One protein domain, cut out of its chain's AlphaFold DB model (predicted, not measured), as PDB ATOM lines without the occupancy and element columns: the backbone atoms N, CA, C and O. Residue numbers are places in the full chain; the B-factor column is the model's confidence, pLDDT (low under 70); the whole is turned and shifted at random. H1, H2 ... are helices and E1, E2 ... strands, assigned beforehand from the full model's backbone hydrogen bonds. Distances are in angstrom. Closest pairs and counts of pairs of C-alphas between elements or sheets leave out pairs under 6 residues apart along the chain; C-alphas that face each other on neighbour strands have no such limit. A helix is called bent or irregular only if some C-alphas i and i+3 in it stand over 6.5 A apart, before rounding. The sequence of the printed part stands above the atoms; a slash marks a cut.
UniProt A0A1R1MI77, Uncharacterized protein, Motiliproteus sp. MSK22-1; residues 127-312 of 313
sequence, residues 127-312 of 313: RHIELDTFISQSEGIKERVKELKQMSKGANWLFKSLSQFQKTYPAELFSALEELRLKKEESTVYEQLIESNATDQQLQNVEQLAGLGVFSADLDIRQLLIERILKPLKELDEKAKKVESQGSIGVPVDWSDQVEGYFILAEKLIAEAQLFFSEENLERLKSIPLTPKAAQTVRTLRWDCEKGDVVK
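What this domain is: This is residues 127 to 312 of the 313 residues of an uncharacterized protein of Motiliproteus sp. MSK22-1 (UniProt A0A1R1MI77). The domain is a long arm of three helices, H1, the bent H7 and H8, running along one another, with the small sheet of E1 and E2 over its far end and a head of shorter helices at the other end. H2 leads from the arm toward the head, which holds H3, the hairpin H4 and H5 and the hairpin H9 and H10; short H6 sits between H3 and H8, and the strand hairpin E3 and E4 packs on H2 through E4. The printed part has 186 residues, with ten named helices and four named strands in the order E1 H1 H2 H3 H4 H5 H6 H7 E2 H8 H9 H10 E3 E4; both two-stranded sheets are antiparallel. The class is mostly helix, and the whole is loose, a rod spanning 73 by 35 by 21 A, with a radius of gyration of the C-alphas of 21.3 A.

How they stand to each other: E1, residues 127 to 130, and E2, residues 248 to 252, are antiparallel neighbours, with N 127 and O 251 within hydrogen-bond range at 2.9 A and N 251 and O 127 at 2.8 A. H7, residues 221 to 240, was assigned as one helix by its hydrogen bonds but is bent, C-alphas 228 and 231 being 6.6 A apart; its arms H7a, residues 221 to 228, and H7b, residues 231 to 240, stand at a shallow tilt of 34 degrees, only just short of steep. H1, residues 131 to 150, touches H7b with residues 131 to 138 alone, at a shallow tilt of 28 degrees, opposite ways; the closest C-alphas, those of Leu 131 and Ala 240, are 6.9 A apart. H8, residues 253 to 276, touches H7a at a shallow tilt of 9 degrees, opposite ways, closest at the C-alphas of Ile 221 and Ala 266, 6.0 A. H2, residues 155 to 168, touches H1 only at the corner, and touches H8 with residues 155 to 158 alone, at a steep tilt of 53 degrees; the closest C-alphas are those of Ala 155 and Ile 270, 6.4 A. H3, residues 171 to 186, and H4, residues 188 to 195, touch about perpendicular at 81 degrees, Ala 176 and Val 189 having the closest C-alphas, 6.5 A. H4 and H5, residues 200 to 207, form a helical hairpin and only just touch, with 3 pairs of C-alphas within 8 A, the closest being Leu 193 and Leu 203 at 7.2 A. H6, residues 212 to 215, touches H3 at the C-alphas of Arg 181 and Leu 212, 5.7 A, and H8 at those of Val 214 and Ala 273, 5.6 A. H9, residues 279 to 287, touches H5, with the C-alphas of Asn 205 and Arg 284 closest at 5.0 A, and forms a helical hairpin with H10, residues 292 to 300, the C-alphas of Lys 286 and Arg 299 being closest at 6.0 A. The hairpin of E3, residues 302 to 304, and E4, residues 309 to 311, has N 304 and O 309 within hydrogen-bond range at 2.8 A; the closest C-alphas of H2 and E4 are those of Ser 161 and Asp 309, 6.1 A. Every O i to N i+4 pair is within hydrogen-bond range in H1, H2, H4, H5, H7b and H10; H3 has 10 of 12, H7a 3 of 4, H8 17 of 20 and H9 3 of 5, and H6 is too short for such a pair.

Where its parts are: E1 begins at C-alpha 127, (179.175, 172.115, 166.169). H1 is 28.4 A long, H2 19.8 A, H3 20.5 A and H8 35.2 A. H3 is irregular, C-alphas 182 and 185 being 9.5 A apart, and H8 only just so, with C-alphas 257 and 260 at 6.9 A. H8 ends at C-alpha 276, (149.353, 160.953, 190.918), and E4 at C-alpha 311, (133.077, 159.967, 184.415).

The domain as a whole: The two C-alphas farthest apart, those of Asn 197 and Gln 246, are 73.9 A apart. The printed part has no cut and no long link. The mean pLDDT of the printed part is 95.4, and no printed residue is under 70.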
ATOM      1  N   ARG A 127     178.525 173.343 166.641       94.75
ATOM      2  CA  ARG A 127     179.175 172.115 166.169       94.75
ATOM      3  C   ARG A 127     178.717 171.823 164.748       94.75
ATOM      4  O   ARG A 127     177.518 171.771 164.489       94.75
ATOM      5  N   HIS A 128     179.664 171.611 163.844       95.88
ATOM      6  CA  HIS A 128     179.368 171.167 162.487       95.88
ATOM      7  C   HIS A 128     179.241 169.643 162.458       95.88
ATOM      8  O   HIS A 128     180.103 168.944 162.987       95.88
ATOM      9  N   ILE A 129     178.155 169.144 161.873       96.25
ATOM     10  CA  ILE A 129     177.861 167.713 161.735       96.25
ATOM     11  C   ILE A 129     177.561 167.432 160.260       96.25
ATOM     12  O   ILE A 129     176.979 168.280 159.576       96.25
ATOM     13  N   GLU A 130     177.972 166.268 159.760       96.38
ATOM     14  CA  GLU A 130     177.612 165.801 158.418       96.38
ATOM     15  C   GLU A 130     176.089 165.704 158.257       96.38
ATOM     16  O   GLU A 130     175.381 165.290 159.182       96.38
ATOM     17  N   LEU A 131     175.585 166.085 157.080       95.50
ATOM     18  CA  LEU A 131     174.149 166.173 156.808       95.50
ATOM     19  C   LEU A 131     173.419 164.839 157.031       95.50
ATOM     20  O   LEU A 131     172.393 164.825 157.709       95.50
ATOM     21  N   ASP A 132     173.971 163.725 156.548       95.25
ATOM     22  CA  ASP A 132     173.364 162.394 156.708       95.25
ATOM     23  C   ASP A 132     173.273 161.975 158.181       95.25
ATOM     24  O   ASP A 132     172.243 161.470 158.641       95.25
ATOM     25  N   THR A 133     174.324 162.265 158.957       96.25
ATOM     26  CA  THR A 133     174.339 162.023 160.405       96.25
ATOM     27  C   THR A 133     173.262 162.856 161.101       96.25
ATOM     28  O   THR A 133     172.523 162.334 161.938       96.25
ATOM     29  N   PHE A 134     173.127 164.138 160.740       96.25
ATOM     30  CA  PHE A 134     172.080 164.999 161.288       96.25
ATOM     31  C   PHE A 134     170.675 164.488 160.945       96.25
ATOM     32  O   PHE A 134     169.830 164.425 161.836       96.25
ATOM     33  N   ILE A 135     170.423 164.088 159.694       96.19
ATOM     34  CA  ILE A 135     169.119 163.559 159.264       96.19
ATOM     35  C   ILE A 135     168.757 162.319 160.090       96.19
ATOM     36  O   ILE A 135     167.666 162.258 160.655       96.19
ATOM     37  N   SER A 136     169.688 161.370 160.238       97.00
ATOM     38  CA  SER A 136     169.454 160.169 161.046       97.00
ATOM     39  C   SER A 136     169.168 160.498 162.516       97.00
ATOM     40  O   SER A 136     168.278 159.893 163.114       97.00
ATOM     41  N   GLN A 137     169.898 161.448 163.109       97.25
ATOM     42  CA  GLN A 137     169.669 161.880 164.494       97.25
ATOM     43  C   GLN A 137     168.323 162.597 164.654       97.25
ATOM     44  O   GLN A 137     167.605 162.347 165.621       97.25
ATOM     45  N   SER A 138     167.956 163.456 163.698       97.75
ATOM     46  CA  SER A 138     166.685 164.185 163.688       97.75
ATOM     47  C   SER A 138     165.494 163.230 163.661       97.75
ATOM     48  O   SER A 138     164.577 163.363 164.475       97.75
ATOM     49  N   GLU A 139     165.531 162.209 162.801       98.06
ATOM     50  CA  GLU A 139     164.477 161.191 162.748       98.06
ATOM     51  C   GLU A 139     164.393 160.374 164.046       98.06
ATOM     52  O   GLU A 139     163.294 160.163 164.561       98.06
ATOM     53  N   GLY A 140     165.532 160.011 164.649       98.19
ATOM     54  CA  GLY A 140     165.557 159.349 165.958       98.19
ATOM     55  C   GLY A 140     164.902 160.185 167.066       98.19
ATOM     56  O   GLY A 140     164.070 159.679 167.822       98.19
ATOM     57  N   ILE A 141     165.203 161.488 167.127       98.25
ATOM     58  CA  ILE A 141     164.591 162.415 168.093       98.25
ATOM     59  C   ILE A 141     163.078 162.528 167.853       98.25
ATOM     60  O   ILE A 141     162.298 162.495 168.810       98.25
ATOM     61  N   LYS A 142     162.632 162.642 166.594       98.44
ATOM     62  CA  LYS A 142     161.199 162.717 166.251       98.44
ATOM     63  C   LYS A 142     160.449 161.456 166.655       98.44
ATOM     64  O   LYS A 142     159.368 161.573 167.237       98.44
ATOM     65  N   GLU A 143     161.009 160.282 166.374       98.56
ATOM     66  CA  GLU A 143     160.377 159.016 166.738       98.56
ATOM     67  C   GLU A 143     160.306 158.866 168.262       98.56
ATOM     68  O   GLU A 143     159.245 158.525 168.780       98.56
ATOM     69  N   ARG A 144     161.351 159.266 169.004       98.44
ATOM     70  CA  ARG A 144     161.312 159.256 170.475       98.44
ATOM     71  C   ARG A 144     160.244 160.194 171.045       98.44
ATOM     72  O   ARG A 144     159.497 159.815 171.945       98.44
ATOM     73  N   VAL A 145     160.106 161.411 170.506       98.44
ATOM     74  CA  VAL A 145     159.019 162.325 170.912       98.44
ATOM     75  C   VAL A 145     157.647 161.725 170.585       98.44
ATOM     76  O   VAL A 145     156.702 161.871 171.366       98.44
ATOM     77  N   LYS A 146     157.507 161.066 169.432       98.31
ATOM     78  CA  LYS A 146     156.264 160.409 169.021       98.31
ATOM     79  C   LYS A 146     155.901 159.257 169.958       98.31
ATOM     80  O   LYS A 146     154.752 159.211 170.396       98.31
ATOM     81  N   GLU A 147     156.863 158.419 170.328       98.44
ATOM     82  CA  GLU A 147     156.703 157.334 171.301       98.44
ATOM     83  C   GLU A 147     156.192 157.867 172.647       98.44
ATOM     84  O   GLU A 147     155.114 157.473 173.091       98.44
ATOM     85  N   LEU A 148     156.874 158.857 173.241       98.31
ATOM     86  CA  LEU A 148     156.458 159.458 174.518       98.31
ATOM     87  C   LEU A 148     155.057 160.082 174.455       98.31
ATOM     88  O   LEU A 148     154.328 160.097 175.448       98.31
ATOM     89  N   LYS A 149     154.651 160.610 173.296       98.19
ATOM     90  CA  LYS A 149     153.306 161.165 173.095       98.19
ATOM     91  C   LYS A 149     152.225 160.099 172.956       98.19
ATOM     92  O   LYS A 149     151.101 160.356 173.388       98.19
ATOM     93  N   GLN A 150     152.534 158.980 172.305       97.62
ATOM     94  CA  GLN A 150     151.562 157.962 171.896       97.62
ATOM     95  C   GLN A 150     151.494 156.755 172.833       97.62
ATOM     96  O   GLN A 150     150.510 156.020 172.774       97.62
ATOM     97  N   MET A 151     152.491 156.551 173.696       97.44
ATOM     98  CA  MET A 151     152.475 155.465 174.673       97.44
ATOM     99  C   MET A 151     151.243 155.537 175.591       97.44
ATOM    100  O   MET A 151     150.683 156.614 175.834       97.44
ATOM    101  N   SER A 152     150.838 154.382 176.131       97.00
ATOM    102  CA  SER A 152     149.758 154.319 177.121       97.00
ATOM    103  C   SER A 152     150.091 155.220 178.311       97.00
ATOM    104  O   SER A 152     151.199 155.165 178.845       97.00
ATOM    105  N   LYS A 153     149.148 156.096 178.677       97.12
ATOM    106  CA  LYS A 153     149.334 157.142 179.697       97.12
ATOM    107  C   LYS A 153     150.592 158.006 179.474       97.12
ATOM    108  O   LYS A 153     151.250 158.406 180.431       97.12
ATOM    109  N   GLY A 154     150.927 158.284 178.209       98.00
ATOM    110  CA  GLY A 154     152.040 159.144 177.795       98.00
ATOM    111  C   GLY A 154     151.734 160.645 177.838       98.00
ATOM    112  O   GLY A 154     150.757 161.093 178.438       98.00
ATOM    113  N   ALA A 155     152.541 161.452 177.143       98.00
ATOM    114  CA  ALA A 155     152.481 162.917 177.197       98.00
ATOM    115  C   ALA A 155     151.135 163.518 176.744       98.00
ATOM    116  O   ALA A 155     150.678 164.505 177.324       98.00
ATOM    117  N   ASN A 156     150.474 162.939 175.732       97.44
ATOM    118  CA  ASN A 156     149.154 163.416 175.301       97.44
ATOM    119  C   ASN A 156     148.086 163.163 176.377       97.44
ATOM    120  O   ASN A 156     147.264 164.040 176.652       97.44
ATOM    121  N   TRP A 157     148.114 161.975 176.991       97.50
ATOM    122  CA  TRP A 157     147.232 161.627 178.103       97.50
ATOM    123  C   TRP A 157     147.507 162.517 179.316       97.50
ATOM    124  O   TRP A 157     146.562 163.037 179.900       97.50
ATOM    125  N   LEU A 158     148.778 162.772 179.640       97.44
ATOM    126  CA  LEU A 158     149.189 163.665 180.723       97.44
ATOM    127  C   LEU A 158     148.615 165.073 180.528       97.44
ATOM    128  O   LEU A 158     147.920 165.591 181.402       97.44
ATOM    129  N   PHE A 159     148.849 165.677 179.359       97.19
ATOM    130  CA  PHE A 159     148.342 167.014 179.053       97.19
ATOM    131  C   PHE A 159     146.813 167.089 179.176       97.19
ATOM    132  O   PHE A 159     146.283 168.037 179.764       97.19
ATOM    133  N   LYS A 160     146.102 166.083 178.649       96.50
ATOM    134  CA  LYS A 160     144.642 165.997 178.753       96.50
ATOM    135  C   LYS A 160     144.197 165.867 180.213       96.50
ATOM    136  O   LYS A 160     143.342 166.639 180.640       96.50
ATOM    137  N   SER A 161     144.809 164.952 180.963       96.31
ATOM    138  CA  SER A 161     144.480 164.660 182.362       96.31
ATOM    139  C   SER A 161     144.652 165.890 183.238       96.31
ATOM    140  O   SER A 161     143.713 166.280 183.921       96.31
ATOM    141  N   LEU A 162     145.797 166.575 183.157       96.12
ATOM    142  CA  LEU A 162     146.016 167.818 183.901       96.12
ATOM    143  C   LEU A 162     145.025 168.910 183.506       96.12
ATOM    144  O   LEU A 162     144.461 169.562 184.380       96.12
ATOM    145  N   SER A 163     144.782 169.091 182.204       95.44
ATOM    146  CA  SER A 163     143.848 170.114 181.720       95.44
ATOM    147  C   SER A 163     142.425 169.876 182.223       95.44
ATOM    148  O   SER A 163     141.738 170.827 182.588       95.44
ATOM    149  N   GLN A 164     141.963 168.622 182.231       95.81
ATOM    150  CA  GLN A 164     140.640 168.279 182.751       95.81
ATOM    151  C   GLN A 164     140.601 168.382 184.270       95.81
ATOM    152  O   GLN A 164     139.683 168.990 184.811       95.81
ATOM    153  N   PHE A 165     141.634 167.893 184.954       95.56
ATOM    154  CA  PHE A 165     141.738 167.963 186.405       95.56
ATOM    155  C   PHE A 165     141.644 169.423 186.872       95.56
ATOM    156  O   PHE A 165     140.810 169.739 187.715       95.56
ATOM    157  N   GLN A 166     142.386 170.337 186.233       95.19
ATOM    158  CA  GLN A 166     142.338 171.787 186.486       95.19
ATOM    159  C   GLN A 166     140.973 172.431 186.242       95.19
ATOM    160  O   GLN A 166     140.617 173.385 186.927       95.19
ATOM    161  N   LYS A 167     140.201 171.930 185.274       96.25
ATOM    162  CA  LYS A 167     138.862 172.455 184.979       96.25
ATOM    163  C   LYS A 167     137.800 171.933 185.936       96.25
ATOM    164  O   LYS A 167     136.828 172.634 186.198       96.25
ATOM    165  N   THR A 168     137.930 170.685 186.376       95.50
ATOM    166  CA  THR A 168     136.896 170.008 187.164       95.50
ATOM    167  C   THR A 168     137.062 170.246 188.660       95.50
ATOM    168  O   THR A 168     136.070 170.438 189.362       95.50
ATOM    169  N   TYR A 169     138.296 170.231 189.161       95.56
ATOM    170  CA  TYR A 169     138.561 170.343 190.589       95.56
ATOM    171  C   TYR A 169     138.663 171.807 191.048       95.56
ATOM    172  O   TYR A 169     139.054 172.682 190.274       95.56
ATOM    173  N   PRO A 170     138.304 172.107 192.309       97.12
ATOM    174  CA  PRO A 170     138.337 173.469 192.831       97.12
ATOM    175  C   PRO A 170     139.773 174.002 192.949       97.12
ATOM    176  O   PRO A 170     140.677 173.278 193.355       97.12
ATOM    177  N   ALA A 171     139.970 175.300 192.687       97.00
ATOM    178  CA  ALA A 171     141.270 175.984 192.806       97.00
ATOM    179  C   ALA A 171     141.915 175.857 194.205       97.00
ATOM    180  O   ALA A 171     143.139 175.871 194.342       97.00
ATOM    181  N   GLU A 172     141.088 175.700 195.239       97.75
ATOM    182  CA  GLU A 172     141.520 175.450 196.616       97.75
ATOM    183  C   GLU A 172     142.330 174.150 196.733       97.75
ATOM    184  O   GLU A 172     143.404 174.151 197.330       97.75
ATOM    185  N   LEU A 173     141.888 173.073 196.069       97.69
ATOM    186  CA  LEU A 173     142.616 171.804 196.048       97.69
ATOM    187  C   LEU A 173     143.991 171.964 195.391       97.69
ATOM    188  O   LEU A 173     144.978 171.455 195.906       97.69
ATOM    189  N   PHE A 174     144.080 172.706 194.286       96.69
ATOM    190  CA  PHE A 174     145.365 172.977 193.631       96.69
ATOM    191  C   PHE A 174     146.332 173.730 194.534       96.69
ATOM    192  O   PHE A 174     147.516 173.408 194.569       96.69
ATOM    193  N   SER A 175     145.817 174.705 195.280       96.81
ATOM    194  CA  SER A 175     146.620 175.478 196.226       96.81
ATOM    195  C   SER A 175     147.161 174.580 197.343       96.81
ATOM    196  O   SER A 175     148.348 174.644 197.653       96.81
ATOM    197  N   ALA A 176     146.323 173.682 197.875       98.00
ATOM    198  CA  ALA A 176     146.721 172.700 198.880       98.00
ATOM    199  C   ALA A 176     147.765 171.698 198.347       98.00
ATOM    200  O   ALA A 176     148.767 171.439 199.011       98.00
ATOM    201  N   LEU A 177     147.573 171.165 197.135       97.69
ATOM    202  CA  LEU A 177     148.516 170.230 196.504       97.69
ATOM    203  C   LEU A 177     149.877 170.876 196.225       97.69
ATOM    204  O   LEU A 177     150.916 170.258 196.460       97.69
ATOM    205  N   GLU A 178     149.881 172.124 195.757       96.75
ATOM    206  CA  GLU A 178     151.111 172.878 195.520       96.75
ATOM    207  C   GLU A 178     151.840 173.191 196.833       96.75
ATOM    208  O   GLU A 178     153.069 173.101 196.910       96.75
ATOM    209  N   GLU A 179     151.101 173.496 197.900       97.00
ATOM    210  CA  GLU A 179     151.691 173.687 199.219       97.00
ATOM    211  C   GLU A 179     152.294 172.390 199.774       97.00
ATOM    212  O   GLU A 179     153.446 172.403 200.218       97.00
ATOM    213  N   LEU A 180     151.570 171.268 199.693       96.56
ATOM    214  CA  LEU A 180     152.063 169.942 200.085       96.56
ATOM    215  C   LEU A 180     153.339 169.574 199.323       96.56
ATOM    216  O   LEU A 180     154.306 169.095 199.914       96.56
ATOM    217  N   ARG A 181     153.393 169.866 198.020       95.94
ATOM    218  CA  ARG A 181     154.583 169.645 197.187       95.94
ATOM    219  C   ARG A 181     155.800 170.424 197.693       95.94
ATOM    220  O   ARG A 181     156.914 169.897 197.690       95.94
ATOM    221  N   LEU A 182     155.608 171.686 198.082       93.62
ATOM    222  CA  LEU A 182     156.695 172.599 198.450       93.62
ATOM    223  C   LEU A 182     157.149 172.455 199.904       93.62
ATOM    224  O   LEU A 182     158.349 172.526 200.174       93.62
ATOM    225  N   LYS A 183     156.199 172.298 200.829       92.75
ATOM    226  CA  LYS A 183     156.435 172.327 202.278       92.75
ATOM    227  C   LYS A 183     156.328 170.959 202.948       92.75
ATOM    228  O   LYS A 183     156.843 170.803 204.050       92.75
ATOM    229  N   LYS A 184     155.731 169.960 202.290       93.25
ATOM    230  CA  LYS A 184     155.517 168.615 202.848       93.25
ATOM    231  C   LYS A 184     154.780 168.691 204.196       93.25
ATOM    232  O   LYS A 184     153.709 169.293 204.258       93.25
ATOM    233  N   GLU A 185     155.355 168.118 205.251       89.12
ATOM    234  CA  GLU A 185     154.836 168.106 206.628       89.12
ATOM    235  C   GLU A 185     154.705 169.510 207.244       89.12
ATOM    236  O   GLU A 185     153.885 169.713 208.129       89.12
ATOM    237  N   GLU A 186     155.440 170.509 206.738       91.12
ATOM    238  CA  GLU A 186     155.357 171.912 207.189       91.12
ATOM    239  C   GLU A 186     154.233 172.708 206.481       91.12
ATOM    240  O   GLU A 186     154.245 173.942 206.468       91.12
ATOM    241  N   SER A 187     153.316 172.041 205.775       95.88
ATOM    242  CA  SER A 187     152.221 172.715 205.061       95.88
ATOM    243  C   SER A 187     151.051 173.048 205.985       95.88
ATOM    244  O   SER A 187     150.738 172.291 206.904       95.88
ATOM    245  N   THR A 188     150.330 174.134 205.677       96.31
ATOM    246  CA  THR A 188     149.103 174.494 206.412       96.31
ATOM    247  C   THR A 188     148.022 173.413 206.319       96.31
ATOM    248  O   THR A 188     147.140 173.340 207.168       96.31
ATOM    249  N   VAL A 189     148.116 172.525 205.324       97.19
ATOM    250  CA  VAL A 189     147.268 171.337 205.197       97.19
ATOM    251  C   VAL A 189     147.408 170.413 206.412       97.19
ATOM    252  O   VAL A 189     146.394 169.976 206.951       97.19
ATOM    253  N   TYR A 190     148.632 170.136 206.878       95.56
ATOM    254  CA  TYR A 190     148.835 169.318 208.080       95.56
ATOM    255  C   TYR A 190     148.386 170.044 209.346       95.56
ATOM    256  O   TYR A 190     147.740 169.430 210.190       95.56
ATOM    257  N   GLU A 191     148.665 171.345 209.456       94.81
ATOM    258  CA  GLU A 191     148.206 172.165 210.585       94.81
ATOM    259  C   GLU A 191     146.677 172.096 210.722       94.81
ATOM    260  O   GLU A 191     146.167 171.757 211.787       94.81
ATOM    261  N   GLN A 192     145.941 172.286 209.622       96.88
ATOM    262  CA  GLN A 192     144.478 172.193 209.604       96.88
ATOM    263  C   GLN A 192     143.961 170.788 209.944       96.88
ATOM    264  O   GLN A 192     142.933 170.653 210.613       96.88
ATOM    265  N   LEU A 193     144.646 169.729 209.502       94.56
ATOM    266  CA  LEU A 193     144.285 168.355 209.867       94.56
ATOM    267  C   LEU A 193     144.463 168.108 211.368       94.56
ATOM    268  O   LEU A 193     143.584 167.525 211.997       94.56
ATOM    269  N   ILE A 194     145.552 168.597 211.958       94.12
ATOM    270  CA  ILE A 194     145.812 168.470 213.396       94.12
ATOM    271  C   ILE A 194     144.780 169.274 214.199       94.12
ATOM    272  O   ILE A 194     144.166 168.739 215.120       94.12
ATOM    273  N   GLU A 195     144.526 170.530 213.824       95.75
ATOM    274  CA  GLU A 195     143.558 171.407 214.503       95.75
ATOM    275  C   GLU A 195     142.121 170.869 214.445       95.75
ATOM    276  O   GLU A 195     141.345 171.040 215.387       95.75
ATOM    277  N   SER A 196     141.763 170.184 213.357       95.69
ATOM    278  CA  SER A 196     140.442 169.568 213.184       95.69
ATOM    279  C   SER A 196     140.309 168.178 213.819       95.69
ATOM    280  O   SER A 196     139.255 167.557 213.676       95.69
ATOM    281  N   ASN A 197     141.323 167.706 214.559       95.81
ATOM    282  CA  ASN A 197     141.399 166.350 215.115       95.81
ATOM    283  C   ASN A 197     141.166 165.270 214.043       95.81
ATOM    284  O   ASN A 197     140.365 164.350 214.233       95.81
ATOM    285  N   ALA A 198     141.828 165.409 212.889       96.31
ATOM    286  CA  ALA A 198     141.768 164.416 211.826       96.31
ATOM    287  C   ALA A 198     142.211 163.035 212.329       96.31
ATOM    288  O   ALA A 198     143.059 162.902 213.209       96.31
ATOM    289  N   THR A 199     141.632 161.991 211.744       97.25
ATOM    290  CA  THR A 199     141.993 160.606 212.073       97.25
ATOM    291  C   THR A 199     143.397 160.265 211.567       97.25
ATOM    292  O   THR A 199     143.829 160.795 210.540       97.25
ATOM    293  N   ASP A 200     144.073 159.309 212.213       96.12
ATOM    294  CA  ASP A 200     145.391 158.814 211.775       96.12
ATOM    295  C   ASP A 200     145.381 158.374 210.301       96.12
ATOM    296  O   ASP A 200     146.322 158.631 209.555       96.12
ATOM    297  N   GLN A 201     144.267 157.790 209.846       97.00
ATOM    298  CA  GLN A 201     144.088 157.398 208.450       97.00
ATOM    299  C   GLN A 201     144.101 158.599 207.494       97.00
ATOM    300  O   GLN A 201     144.637 158.498 206.395       97.00
ATOM    301  N   GLN A 202     143.516 159.741 207.873       96.69
ATOM    302  CA  GLN A 202     143.526 160.944 207.031       96.69
ATOM    303  C   GLN A 202     144.928 161.538 206.920       96.69
ATOM    304  O   GLN A 202     145.330 161.926 205.823       96.69
ATOM    305  N   LEU A 203     145.671 161.574 208.030       95.06
ATOM    306  CA  LEU A 203     147.069 162.009 208.036       95.06
ATOM    307  C   LEU A 203     147.915 161.099 207.141       95.06
ATOM    308  O   LEU A 203     148.586 161.588 206.233       95.06
ATOM    309  N   GLN A 204     147.786 159.781 207.315       95.19
ATOM    310  CA  GLN A 204     148.484 158.792 206.496       95.19
ATOM    311  C   GLN A 204     148.122 158.915 205.007       95.19
ATOM    312  O   GLN A 204     148.990 158.801 204.144       95.19
ATOM    313  N   ASN A 205     146.853 159.181 204.683       97.50
ATOM    314  CA  ASN A 205     146.423 159.384 203.301       97.50
ATOM    315  C   ASN A 205     147.131 160.580 202.653       97.50
ATOM    316  O   ASN A 205     147.535 160.480 201.498       97.50
ATOM    317  N   VAL A 206     147.280 161.697 203.373       96.31
ATOM    318  CA  VAL A 206     147.969 162.890 202.855       96.31
ATOM    319  C   VAL A 206     149.477 162.667 202.759       96.31
ATOM    320  O   VAL A 206     150.086 163.083 201.773       96.31
ATOM    321  N   GLU A 207     150.074 161.957 203.715       94.44
ATOM    322  CA  GLU A 207     151.496 161.592 203.705       94.44
ATOM    323  C   GLU A 207     151.861 160.702 202.513       94.44
ATOM    324  O   GLU A 207     152.890 160.896 201.866       94.44
ATOM    325  N   GLN A 208     150.984 159.759 202.173       96.69
ATOM    326  CA  GLN A 208     151.184 158.814 201.075       96.69
ATOM    327  C   GLN A 208     150.852 159.382 199.688       96.69
ATOM    328  O   GLN A 208     150.957 158.655 198.695       96.69
ATOM    329  N   LEU A 209     150.454 160.656 199.576       97.69
ATOM    330  CA  LEU A 209     150.228 161.279 198.274       97.69
ATOM    331  C   LEU A 209     151.535 161.340 197.474       97.69
ATOM    332  O   LEU A 209     152.488 162.038 197.821       97.69
ATOM    333  N   ALA A 210     151.548 160.635 196.347       97.56
ATOM    334  CA  ALA A 210     152.687 160.575 195.441       97.56
ATOM    335  C   ALA A 210     152.423 161.341 194.136       97.56
ATOM    336  O   ALA A 210     151.296 161.699 193.804       97.56
ATOM    337  N   GLY A 211     153.488 161.597 193.371       97.81
ATOM    338  CA  GLY A 211     153.372 162.196 192.037       97.81
ATOM    339  C   GLY A 211     153.067 163.699 192.014       97.81
ATOM    340  O   GLY A 211     152.829 164.256 190.948       97.81
ATOM    341  N   LEU A 212     153.134 164.393 193.157       97.56
ATOM    342  CA  LEU A 212     152.854 165.836 193.249       97.56
ATOM    343  C   LEU A 212     153.783 166.714 192.391       97.56
ATOM    344  O   LEU A 212     153.458 167.865 192.106       97.56
ATOM    345  N   GLY A 213     154.938 166.196 191.962       96.50
ATOM    346  CA  GLY A 213     155.860 166.918 191.082       96.50
ATOM    347  C   GLY A 213     155.256 167.277 189.715       96.50
ATOM    348  O   GLY A 213     155.687 168.265 189.114       96.50
ATOM    349  N   VAL A 214     154.170 166.603 189.315       97.12
ATOM    350  CA  VAL A 214     153.392 166.908 188.108       97.12
ATOM    351  C   VAL A 214     152.830 168.338 188.081       97.12
ATOM    352  O   VAL A 214     152.601 168.891 187.008       97.12
ATOM    353  N   PHE A 215     152.654 168.970 189.246       95.50
ATOM    354  CA  PHE A 215     152.161 170.348 189.372       95.50
ATOM    355  C   PHE A 215     153.267 171.407 189.393       95.50
ATOM    356  O   PHE A 215     152.998 172.588 189.603       95.50
ATOM    357  N   SER A 216     154.525 171.021 189.170       93.69
ATOM    358  CA  SER A 216     155.630 171.972 189.176       93.69
ATOM    359  C   SER A 216     155.470 173.030 188.080       93.69
ATOM    360  O   SER A 216     155.602 172.720 186.902       93.69
ATOM    361  N   ALA A 217     155.307 174.298 188.472       84.88
ATOM    362  CA  ALA A 217     155.157 175.430 187.547       84.88
ATOM    363  C   ALA A 217     156.288 175.554 186.503       84.88
ATOM    364  O   ALA A 217     156.078 176.077 185.412       84.88
ATOM    365  N   ASP A 218     157.484 175.054 186.829       86.50
ATOM    366  CA  ASP A 218     158.654 175.075 185.942       86.50
ATOM    367  C   ASP A 218     158.644 173.972 184.859       86.50
ATOM    368  O   ASP A 218     159.527 173.958 183.994       86.50
ATOM    369  N   LEU A 219     157.722 173.004 184.937       89.31
ATOM    370  CA  LEU A 219     157.715 171.791 184.118       89.31
ATOM    371  C   LEU A 219     156.355 171.594 183.436       89.31
ATOM    372  O   LEU A 219     155.423 171.048 184.013       89.31
ATOM    373  N   ASP A 220     156.275 171.982 182.163       94.94
ATOM    374  CA  ASP A 220     155.155 171.658 181.276       94.94
ATOM    375  C   ASP A 220     155.627 170.661 180.205       94.94
ATOM    376  O   ASP A 220     156.597 170.912 179.481       94.94
ATOM    377  N   ILE A 221     154.927 169.526 180.074       97.50
ATOM    378  CA  ILE A 221     155.266 168.468 179.113       97.50
ATOM    379  C   ILE A 221     155.288 168.965 177.659       97.50
ATOM    380  O   ILE A 221     156.129 168.541 176.864       97.50
ATOM    381  N   ARG A 222     154.405 169.903 177.295       97.06
ATOM    382  CA  ARG A 222     154.399 170.537 175.972       97.06
ATOM    383  C   ARG A 222     155.583 171.468 175.820       97.06
ATOM    384  O   ARG A 222     156.194 171.476 174.756       97.06
ATOM    385  N   GLN A 223     155.922 172.232 176.853       95.94
ATOM    386  CA  GLN A 223     157.095 173.097 176.800       95.94
ATOM    387  C   GLN A 223     158.373 172.269 176.602       95.94
ATOM    388  O   GLN A 223     159.200 172.629 175.769       95.94
ATOM    389  N   LEU A 224     158.512 171.139 177.301       96.62
ATOM    390  CA  LEU A 224     159.651 170.231 177.143       96.62
ATOM    391  C   LEU A 224     159.712 169.637 175.729       96.62
ATOM    392  O   LEU A 224     160.687 169.849 175.013       96.62
ATOM    393  N   LEU A 225     158.663 168.935 175.292       97.50
ATOM    394  CA  LEU A 225     158.717 168.181 174.036       97.50
ATOM    395  C   LEU A 225     158.565 169.066 172.791       97.50
ATOM    396  O   LEU A 225     159.205 168.821 171.773       97.50
ATOM    397  N   ILE A 226     157.713 170.091 172.839       96.94
ATOM    398  CA  ILE A 226     157.407 170.922 171.666       96.94
ATOM    399  C   ILE A 226     158.364 172.108 171.589       96.94
ATOM    400  O   ILE A 226     159.065 172.256 170.590       96.94
ATOM    401  N   GLU A 227     158.402 172.948 172.625       96.94
ATOM    402  CA  GLU A 227     159.158 174.206 172.559       96.94
ATOM    403  C   GLU A 227     160.669 173.989 172.676       96.94
ATOM    404  O   GLU A 227     161.418 174.680 171.992       96.94
ATOM    405  N   ARG A 228     161.133 173.043 173.507       96.88
ATOM    406  CA  ARG A 228     162.577 172.821 173.722       96.88
ATOM    407  C   ARG A 228     163.203 171.780 172.791       96.88
ATOM    408  O   ARG A 228     164.394 171.883 172.516       96.88
ATOM    409  N   ILE A 229     162.431 170.818 172.279       97.94
ATOM    410  CA  ILE A 229     162.944 169.774 171.371       97.94
ATOM    411  C   ILE A 229     162.463 170.001 169.933       97.94
ATOM    412  O   ILE A 229     163.262 170.359 169.070       97.94
ATOM    413  N   LEU A 230     161.167 169.808 169.655       98.12
ATOM    414  CA  LEU A 230     160.672 169.742 168.273       98.12
ATOM    415  C   LEU A 230     160.810 171.054 167.496       98.12
ATOM    416  O   LEU A 230     161.047 171.021 166.292       98.12
ATOM    417  N   LYS A 231     160.626 172.206 168.143       97.88
ATOM    418  CA  LYS A 231     160.691 173.504 167.466       97.88
ATOM    419  C   LYS A 231     162.120 173.856 167.018       97.88
ATOM    420  O   LYS A 231     162.280 174.077 165.817       97.88
ATOM    421  N   PRO A 232     163.157 173.808 167.881       97.94
ATOM    422  CA  PRO A 232     164.545 173.936 167.433       97.94
ATOM    423  C   PRO A 232     164.932 172.889 166.386       97.94
ATOM    424  O   PRO A 232     165.578 173.222 165.395       97.94
ATOM    425  N   LEU A 233     164.482 171.638 166.556       98.00
ATOM    426  CA  LEU A 233     164.758 170.574 165.591       98.00
ATOM    427  C   LEU A 233     164.165 170.888 164.211       98.00
ATOM    428  O   LEU A 233     164.858 170.771 163.207       98.00
ATOM    429  N   LYS A 234     162.916 171.367 164.155       98.12
ATOM    430  CA  LYS A 234     162.265 171.775 162.905       98.12
ATOM    431  C   LYS A 234     163.018 172.917 162.222       98.12
ATOM    432  O   LYS A 234     163.150 172.919 161.005       98.12
ATOM    433  N   GLU A 235     163.521 173.887 162.980       97.38
ATOM    434  CA  GLU A 235     164.336 174.973 162.423       97.38
ATOM    435  C   GLU A 235     165.656 174.459 161.830       97.38
ATOM    436  O   GLU A 235     166.092 174.952 160.788       97.38
ATOM    437  N   LEU A 236     166.283 173.466 162.467       96.75
ATOM    438  CA  LEU A 236     167.478 172.803 161.945       96.75
ATOM    439  C   LEU A 236     167.164 171.958 160.704       96.75
ATOM    440  O   LEU A 236     167.906 172.040 159.732       96.75
ATOM    441  N   ASP A 237     166.039 171.244 160.674       97.12
ATOM    442  CA  ASP A 237     165.584 170.502 159.491       97.12
ATOM    443  C   ASP A 237     165.360 171.430 158.288       97.12
ATOM    444  O   ASP A 237     165.777 171.130 157.171       97.12
ATOM    445  N   GLU A 238     164.728 172.588 158.496       97.06
ATOM    446  CA  GLU A 238     164.529 173.572 157.424       97.06
ATOM    447  C   GLU A 238     165.850 174.194 156.942       97.06
ATOM    448  O   GLU A 238     165.957 174.589 155.780       97.06
ATOM    449  N   LYS A 239     166.871 174.279 157.806       95.94
ATOM    450  CA  LYS A 239     168.232 174.654 157.389       95.94
ATOM    451  C   LYS A 239     168.888 173.529 156.596       95.94
ATOM    452  O   LYS A 239     169.453 173.808 155.545       95.94
ATOM    453  N   ALA A 240     168.764 172.284 157.049       95.38
ATOM    454  CA  ALA A 240     169.320 171.102 156.395       95.38
ATOM    455  C   ALA A 240     168.802 170.945 154.958       95.38
ATOM    456  O   ALA A 240     169.591 170.723 154.050       95.38
ATOM    457  N   LYS A 241     167.504 171.183 154.720       95.56
ATOM    458  CA  LYS A 241     166.897 171.152 153.373       95.56
ATOM    459  C   LYS A 241     167.487 172.162 152.383       95.56
ATOM    460  O   LYS A 241     167.317 171.994 151.180       95.56
ATOM    461  N   LYS A 242     168.111 173.239 152.870       94.94
ATOM    462  CA  LYS A 242     168.737 174.279 152.033       94.94
ATOM    463  C   LYS A 242     170.201 173.984 151.724       94.94
ATOM    464  O   LYS A 242     170.779 174.661 150.881       94.94
ATOM    465  N   VAL A 243     170.803 173.041 152.440       92.81
ATOM    466  CA  VAL A 243     172.185 172.621 152.236       92.81
ATOM    467  C   VAL A 243     172.188 171.552 151.142       92.81
ATOM    468  O   VAL A 243     171.399 170.613 151.187       92.81
ATOM    469  N   GLU A 244     173.042 171.715 150.134       85.44
ATOM    470  CA  GLU A 244     173.213 170.725 149.063       85.44
ATOM    471  C   GLU A 244     173.695 169.372 149.624       85.44
ATOM    472  O   GLU A 244     174.257 169.299 150.717       85.44
ATOM    473  N   SER A 245     173.501 168.291 148.861       77.75
ATOM    474  CA  SER A 245     173.606 166.882 149.284       77.75
ATOM    475  C   SER A 245     174.950 166.420 149.880       77.75
ATOM    476  O   SER A 245     175.059 165.265 150.268       77.75
ATOM    477  N   GLN A 246     175.976 167.273 149.951       74.25
ATOM    478  CA  GLN A 246     177.299 166.962 150.517       74.25
ATOM    479  C   GLN A 246     177.759 167.970 151.589       74.25
ATOM    480  O   GLN A 246     178.949 168.081 151.879       74.25
ATOM    481  N   GLY A 247     176.841 168.750 152.166       90.88
ATOM    482  CA  GLY A 247     177.198 169.776 153.145       90.88
ATOM    483  C   GLY A 247     177.277 169.305 154.601       90.88
ATOM    484  O   GLY A 247     176.897 168.195 154.970       90.88
ATOM    485  N   SER A 248     177.748 170.214 155.456       94.94
ATOM    486  CA  SER A 248     177.639 170.109 156.913       94.94
ATOM    487  C   SER A 248     176.627 171.126 157.436       94.94
ATOM    488  O   SER A 248     176.450 172.201 156.858       94.94
ATOM    489  N   ILE A 249     175.974 170.804 158.549       96.81
ATOM    490  CA  ILE A 249     175.054 171.706 159.241       96.81
ATOM    491  C   ILE A 249     175.630 172.119 160.593       96.81
ATOM    492  O   ILE A 249     176.179 171.303 161.333       96.81
ATOM    493  N   GLY A 250     175.505 173.406 160.917       96.31
ATOM    494  CA  GLY A 250     175.846 173.935 162.233       96.31
ATOM    495  C   GLY A 250     174.705 173.721 163.227       96.31
ATOM    496  O   GLY A 250     173.628 174.298 163.068       96.31
ATOM    497  N   VAL A 251     174.958 172.933 164.268       96.19
ATOM    498  CA  VAL A 251     174.027 172.654 165.368       96.19
ATOM    499  C   VAL A 251     174.521 173.354 166.642       96.19
ATOM    500  O   VAL A 251     175.692 173.197 166.995       96.19
ATOM    501  N   PRO A 252     173.673 174.125 167.350       96.19
ATOM    502  CA  PRO A 252     174.039 174.704 168.642       96.19
ATOM    503  C   PRO A 252     174.345 173.610 169.677       96.19
ATOM    504  O   PRO A 252     173.507 172.741 169.926       96.19
ATOM    505  N   VAL A 253     175.546 173.653 170.261       93.00
ATOM    506  CA  VAL A 253     176.042 172.641 171.218       93.00
ATOM    507  C   VAL A 253     175.205 172.632 172.494       93.00
ATOM    508  O   VAL A 253     174.829 171.580 173.001       93.00
ATOM    509  N   ASP A 254     174.866 173.824 172.980       91.38
ATOM    510  CA  ASP A 254     174.048 174.020 174.172       91.38
ATOM    511  C   ASP A 254     172.684 173.344 174.052       91.38
ATOM    512  O   ASP A 254     172.230 172.711 175.001       91.38
ATOM    513  N   TRP A 255     172.046 173.441 172.887       95.00
ATOM    514  CA  TRP A 255     170.794 172.746 172.636       95.00
ATOM    515  C   TRP A 255     170.999 171.234 172.505       95.00
ATOM    516  O   TRP A 255     170.300 170.484 173.184       95.00
ATOM    517  N   SER A 256     171.950 170.778 171.676       94.19
ATOM    518  CA  SER A 256     172.119 169.342 171.408       94.19
ATOM    519  C   SER A 256     172.427 168.539 172.667       94.19
ATOM    520  O   SER A 256     171.895 167.446 172.840       94.19
ATOM    521  N   ASP A 257     173.233 169.103 173.567       93.06
ATOM    522  CA  ASP A 257     173.636 168.439 174.807       93.06
ATOM    523  C   ASP A 257     172.493 168.400 175.840       93.06
ATOM    524  O   ASP A 257     172.511 167.603 176.775       93.06
ATOM    525  N   GLN A 258     171.467 169.241 175.671       95.06
ATOM    526  CA  GLN A 258     170.303 169.301 176.558       95.06
ATOM    527  C   GLN A 258     169.143 168.407 176.113       95.06
ATOM    528  O   GLN A 258     168.266 168.137 176.934       95.06
ATOM    529  N   VAL A 259     169.111 167.948 174.853       96.50
ATOM    530  CA  VAL A 259     167.989 167.157 174.308       96.50
ATOM    531  C   VAL A 259     167.705 165.925 175.167       96.50
ATOM    532  O   VAL A 259     166.559 165.708 175.557       96.50
ATOM    533  N   GLU A 260     168.742 165.174 175.539       97.06
ATOM    534  CA  GLU A 260     168.592 163.986 176.386       97.06
ATOM    535  C   GLU A 260     168.076 164.341 177.787       97.06
ATOM    536  O   GLU A 260     167.156 163.715 178.311       97.06
ATOM    537  N   GLY A 261     168.583 165.434 178.365       95.00
ATOM    538  CA  GLY A 261     168.076 165.955 179.632       95.00
ATOM    539  C   GLY A 261     166.588 166.319 179.564       95.00
ATOM    540  O   GLY A 261     165.855 166.106 180.531       95.00
ATOM    541  N   TYR A 262     166.109 166.828 178.427       97.31
ATOM    542  CA  TYR A 262     164.687 167.105 178.225       97.31
ATOM    543  C   TYR A 262     163.842 165.835 178.109       97.31
ATOM    544  O   TYR A 262     162.727 165.832 178.634       97.31
ATOM    545  N   PHE A 263     164.357 164.764 177.499       98.06
ATOM    546  CA  PHE A 263     163.675 163.468 177.486       98.06
ATOM    547  C   PHE A 263     163.548 162.875 178.889       98.06
ATOM    548  O   PHE A 263     162.435 162.557 179.302       98.06
ATOM    549  N   ILE A 264     164.633 162.859 179.668       96.06
ATOM    550  CA  ILE A 264     164.623 162.378 181.060       96.06
ATOM    551  C   ILE A 264     163.603 163.155 181.906       96.06
ATOM    552  O   ILE A 264     162.848 162.576 182.690       96.06
ATOM    553  N   LEU A 265     163.545 164.482 181.750       95.88
ATOM    554  CA  LEU A 265     162.559 165.308 182.453       95.88
ATOM    555  C   LEU A 265     161.121 164.995 182.019       95.88
ATOM    556  O   LEU A 265     160.232 164.962 182.869       95.88
ATOM    557  N   ALA A 266     160.886 164.771 180.724       98.00
ATOM    558  CA  ALA A 266     159.570 164.419 180.203       98.00
ATOM    559  C   ALA A 266     159.102 163.050 180.719       98.00
ATOM    560  O   ALA A 266     157.968 162.928 181.176       98.00
ATOM    561  N   GLU A 267     159.977 162.044 180.707       97.94
ATOM    562  CA  GLU A 267     159.709 160.702 181.237       97.94
ATOM    563  C   GLU A 267     159.409 160.732 182.730       97.94
ATOM    564  O   GLU A 267     158.414 160.160 183.178       97.94
ATOM    565  N   LYS A 268     160.213 161.473 183.500       97.31
ATOM    566  CA  LYS A 268     159.964 161.682 184.925       97.31
ATOM    567  C   LYS A 268     158.590 162.308 185.169       97.31
ATOM    568  O   LYS A 268     157.862 161.850 186.045       97.31
ATOM    569  N   LEU A 269     158.227 163.336 184.401       97.75
ATOM    570  CA  LEU A 269     156.942 164.017 184.548       97.75
ATOM    571  C   LEU A 269     155.763 163.094 184.196       97.75
ATOM    572  O   LEU A 269     154.737 163.121 184.872       97.75
ATOM    573  N   ILE A 270     155.919 162.248 183.172       98.12
ATOM    574  CA  ILE A 270     154.943 161.206 182.816       98.12
ATOM    575  C   ILE A 270     154.794 160.198 183.963       98.12
ATOM    576  O   ILE A 270     153.668 159.907 184.364       98.12
ATOM    577  N   ALA A 271     155.897 159.714 184.537       97.81
ATOM    578  CA  ALA A 271     155.864 158.775 185.657       97.81
ATOM    579  C   ALA A 271     155.202 159.381 186.909       97.81
ATOM    580  O   ALA A 271     154.353 158.746 187.534       97.81
ATOM    581  N   GLU A 272     155.525 160.632 187.254       97.81
ATOM    582  CA  GLU A 272     154.882 161.346 188.364       97.81
ATOM    583  C   GLU A 272     153.375 161.503 188.140       97.81
ATOM    584  O   GLU A 272     152.591 161.283 189.060       97.81
ATOM    585  N   ALA A 273     152.952 161.806 186.913       97.75
ATOM    586  CA  ALA A 273     151.539 161.889 186.582       97.75
ATOM    587  C   ALA A 273     150.813 160.546 186.694       97.75
ATOM    588  O   ALA A 273     149.703 160.491 187.218       97.75
ATOM    589  N   GLN A 274     151.425 159.465 186.210       97.25
ATOM    590  CA  GLN A 274     150.863 158.117 186.314       97.25
ATOM    591  C   GLN A 274     150.668 157.706 187.776       97.25
ATOM    592  O   GLN A 274     149.636 157.130 188.112       97.25
ATOM    593  N   LEU A 275     151.620 158.055 188.649       97.81
ATOM    594  CA  LEU A 275     151.487 157.857 190.089       97.81
ATOM    595  C   LEU A 275     150.362 158.720 190.668       97.81
ATOM    596  O   LEU A 275     149.501 158.200 191.378       97.81
ATOM    597  N   PHE A 276     150.344 160.022 190.371       98.00
ATOM    598  CA  PHE A 276     149.353 160.953 190.918       98.00
ATOM    599  C   PHE A 276     147.916 160.576 190.537       98.00
ATOM    600  O   PHE A 276     147.044 160.528 191.397       98.00
ATOM    601  N   PHE A 277     147.670 160.251 189.266       97.25
ATOM    602  CA  PHE A 277     146.348 159.866 188.759       97.25
ATOM    603  C   PHE A 277     146.027 158.374 188.959       97.25
ATOM    604  O   PHE A 277     145.207 157.822 188.226       97.25
ATOM    605  N   SER A 278     146.667 157.704 189.919       97.00
ATOM    606  CA  SER A 278     146.227 156.379 190.365       97.00
ATOM    607  C   SER A 278     144.942 156.486 191.190       97.00
ATOM    608  O   SER A 278     144.712 157.485 191.872       97.00
ATOM    609  N   GLU A 279     144.108 155.447 191.148       96.44
ATOM    610  CA  GLU A 279     142.842 155.408 191.892       96.44
ATOM    611  C   GLU A 279     143.059 155.642 193.394       96.44
ATOM    612  O   GLU A 279     142.378 156.469 193.995       96.44
ATOM    613  N   GLU A 280     144.084 155.012 193.977       97.62
ATOM    614  CA  GLU A 280     144.453 155.206 195.381       97.62
ATOM    615  C   GLU A 280     144.784 156.665 195.712       97.62
ATOM    616  O   GLU A 280     144.278 157.204 196.696       97.62
ATOM    617  N   ASN A 281     145.612 157.335 194.900       97.56
ATOM    618  CA  ASN A 281     145.971 158.731 195.158       97.56
ATOM    619  C   ASN A 281     144.773 159.664 195.015       97.56
ATOM    620  O   ASN A 281     144.630 160.592 195.808       97.56
ATOM    621  N   LEU A 282     143.890 159.404 194.053       97.12
ATOM    622  CA  LEU A 282     142.679 160.197 193.866       97.12
ATOM    623  C   LEU A 282     141.691 160.021 195.027       97.12
ATOM    624  O   LEU A 282     141.071 160.995 195.449       97.12
ATOM    625  N   GLU A 283     141.597 158.823 195.606       97.19
ATOM    626  CA  GLU A 283     140.842 158.596 196.842       97.19
ATOM    627  C   GLU A 283     141.474 159.317 198.042       97.19
ATOM    628  O   GLU A 283     140.762 159.960 198.822       97.19
ATOM    629  N   ARG A 284     142.812 159.312 198.154       98.00
ATOM    630  CA  ARG A 284     143.543 160.043 199.207       98.00
ATOM    631  C   ARG A 284     143.242 161.548 199.188       98.00
ATOM    632  O   ARG A 284     143.153 162.145 200.262       98.00
ATOM    633  N   LEU A 285     142.969 162.151 198.020       97.81
ATOM    634  CA  LEU A 285     142.595 163.575 197.904       97.81
ATOM    635  C   LEU A 285     141.366 163.956 198.742       97.81
ATOM    636  O   LEU A 285     141.255 165.104 199.172       97.81
ATOM    637  N   LYS A 286     140.456 163.015 199.026       97.62
ATOM    638  CA  LYS A 286     139.264 163.260 199.861       97.62
ATOM    639  C   LYS A 286     139.604 163.566 201.323       97.62
ATOM    640  O   LYS A 286     138.730 164.039 202.053       97.62
ATOM    641  N   SER A 287     140.841 163.283 201.737       97.88
ATOM    642  CA  SER A 287     141.355 163.551 203.085       97.88
ATOM    643  C   SER A 287     141.924 164.959 203.235       97.88
ATOM    644  O   SER A 287     142.153 165.379 204.362       97.88
ATOM    645  N   ILE A 288     142.135 165.696 202.138       98.00
ATOM    646  CA  ILE A 288     142.649 167.068 202.193       98.00
ATOM    647  C   ILE A 288     141.573 167.976 202.821       98.00
ATOM    648  O   ILE A 288     140.416 167.936 202.384       98.00
ATOM    649  N   PRO A 289     141.923 168.791 203.834       97.38
ATOM    650  CA  PRO A 289     141.009 169.744 204.436       97.38
ATOM    651  C   PRO A 289     140.682 170.829 203.407       97.38
ATOM    652  O   PRO A 289     141.557 171.536 202.918       97.38
ATOM    653  N   LEU A 290     139.408 170.915 203.038       97.75
ATOM    654  CA  LEU A 290     138.886 171.878 202.073       97.75
ATOM    655  C   LEU A 290     137.589 172.480 202.613       97.75
ATOM    656  O   LEU A 290     136.914 171.878 203.455       97.75
ATOM    657  N   THR A 291     137.175 173.620 202.061       97.50
ATOM    658  CA  THR A 291     135.836 174.162 202.319       97.50
ATOM    659  C   THR A 291     134.744 173.118 202.027       97.50
ATOM    660  O   THR A 291     134.885 172.322 201.093       97.50
ATOM    661  N   PRO A 292     133.600 173.120 202.747       97.44
ATOM    662  CA  PRO A 292     132.558 172.099 202.577       97.44
ATOM    663  C   PRO A 292     132.081 171.929 201.128       97.44
ATOM    664  O   PRO A 292     131.840 170.811 200.671       97.44
ATOM    665  N   LYS A 293     131.995 173.035 200.377       97.44
ATOM    666  CA  LYS A 293     131.631 173.026 198.956       97.44
ATOM    667  C   LYS A 293     132.693 172.322 198.105       97.44
ATOM    668  O   LYS A 293     132.341 171.461 197.304       97.44
ATOM    669  N   ALA A 294     133.967 172.668 198.285       97.38
ATOM    670  CA  ALA A 294     135.078 172.053 197.562       97.38
ATOM    671  C   ALA A 294     135.227 170.564 197.914       97.38
ATOM    672  O   ALA A 294     135.329 169.732 197.012       97.38
ATOM    673  N   ALA A 295     135.144 170.215 199.201       97.06
ATOM    674  CA  ALA A 295     135.188 168.835 199.678       97.06
ATOM    675  C   ALA A 295     134.066 167.978 199.071       97.06
ATOM    676  O   ALA A 295     134.313 166.852 198.635       97.06
ATOM    677  N   GLN A 296     132.840 168.511 198.989       97.19
ATOM    678  CA  GLN A 296     131.731 167.808 198.348       97.19
ATOM    679  C   GLN A 296     132.019 167.546 196.866       97.19
ATOM    680  O   GLN A 296     131.827 166.422 196.405       97.19
ATOM    681  N   THR A 297     132.531 168.542 196.134       95.94
ATOM    682  CA  THR A 297     132.942 168.366 194.734       95.94
ATOM    683  C   THR A 297     133.962 167.234 194.600       95.94
ATOM    684  O   THR A 297     133.708 166.293 193.852       95.94
ATOM    685  N   VAL A 298     135.049 167.255 195.382       96.00
ATOM    686  CA  VAL A 298     136.099 166.215 195.358       96.00
ATOM    687  C   VAL A 298     135.533 164.818 195.632       96.00
ATOM    688  O   VAL A 298     135.895 163.868 194.950       96.00
ATOM    689  N   ARG A 299     134.609 164.676 196.590       95.69
ATOM    690  CA  ARG A 299     134.021 163.372 196.954       95.69
ATOM    691  C   ARG A 299     133.088 162.798 195.893       95.69
ATOM    692  O   ARG A 299     132.991 161.579 195.777       95.69
ATOM    693  N   THR A 300     132.375 163.658 195.169       94.25
ATOM    694  CA  THR A 300     131.394 163.236 194.151       94.25
ATOM    695  C   THR A 300     132.018 162.898 192.803       94.25
ATOM    696  O   THR A 300     131.415 162.167 192.019       94.25
ATOM    697  N   LEU A 301     133.209 163.423 192.518       90.75
ATOM    698  CA  LEU A 301     133.872 163.206 191.243       90.75
ATOM    699  C   LEU A 301     134.445 161.792 191.158       90.75
ATOM    700  O   LEU A 301     135.120 161.316 192.066       90.75
ATOM    701  N   ARG A 302     134.200 161.138 190.020       92.06
ATOM    702  CA  ARG A 302     134.864 159.892 189.637       92.06
ATOM    703  C   ARG A 302     135.785 160.159 188.462       92.06
ATOM    704  O   ARG A 302     135.362 160.712 187.446       92.06
ATOM    705  N   TRP A 303     137.038 159.764 188.606       92.19
ATOM    706  CA  TRP A 303     138.057 159.947 187.585       92.19
ATOM    707  C   TRP A 303     138.287 158.645 186.815       92.19
ATOM    708  O   TRP A 303     138.531 157.599 187.410       92.19
ATOM    709  N   ASP A 304     138.220 158.706 185.489       92.44
ATOM    710  CA  ASP A 304     138.606 157.620 184.589       92.44
ATOM    711  C   ASP A 304     140.120 157.706 184.353       92.44
ATOM    712  O   ASP A 304     140.602 158.502 183.540       92.44
ATOM    713  N   CYS A 305     140.881 156.890 185.088       87.75
ATOM    714  CA  CYS A 305     142.342 156.872 185.011       87.75
ATOM    715  C   CYS A 305     142.855 156.467 183.616       87.75
ATOM    716  O   CYS A 305     143.939 156.889 183.213       87.75
ATOM    717  N   GLU A 306     142.078 155.689 182.854       87.00
ATOM    718  CA  GLU A 306     142.447 155.262 181.501       87.00
ATOM    719  C   GLU A 306     142.231 156.384 180.487       87.00
ATOM    720  O   GLU A 306     143.093 156.665 179.653       87.00
ATOM    721  N   LYS A 307     141.103 157.095 180.583       87.25
ATOM    722  CA  LYS A 307     140.779 158.181 179.643       87.25
ATOM    723  C   LYS A 307     141.369 159.532 180.025       87.25
ATOM    724  O   LYS A 307     141.340 160.444 179.184       87.25
ATOM    725  N   GLY A 308     141.854 159.672 181.260       83.94
ATOM    726  CA  GLY A 308     142.313 160.947 181.803       83.94
ATOM    727  C   GLY A 308     141.186 161.977 181.836       83.94
ATOM    728  O   GLY A 308     141.366 163.103 181.370       83.94
ATOM    729  N   ASP A 309     139.987 161.552 182.234       86.06
ATOM    730  CA  ASP A 309     138.782 162.383 182.192       86.06
ATOM    731  C   ASP A 309     137.803 162.021 183.312       86.06
ATOM    732  O   ASP A 309     137.919 160.979 183.948       86.06
ATOM    733  N   VAL A 310     136.812 162.873 183.541       80.69
ATOM    734  CA  VAL A 310     135.785 162.652 184.565       80.69
ATOM    735  C   VAL A 310     134.672 161.778 184.000       80.69
ATOM    736  O   VAL A 310     134.121 162.068 182.935       80.69
ATOM    737  N   VAL A 311     134.282 160.738 184.737       82.62
ATOM    738  CA  VAL A 311     133.077 159.967 184.415       82.62
ATOM    739  C   VAL A 311     131.876 160.739 184.941       82.62
ATOM    740  O   VAL A 311     131.732 160.929 186.148       82.62
ATOM    741  N   LYS A 312     131.003 161.188 184.037       71.81
ATOM    742  CA  LYS A 312     129.681 161.677 184.434       71.81
ATOM    743  C   LYS A 312     128.879 160.473 184.924       71.81
ATOM    744  O   LYS A 312     128.612 159.571 184.134       71.81
TER     745      LYS A 312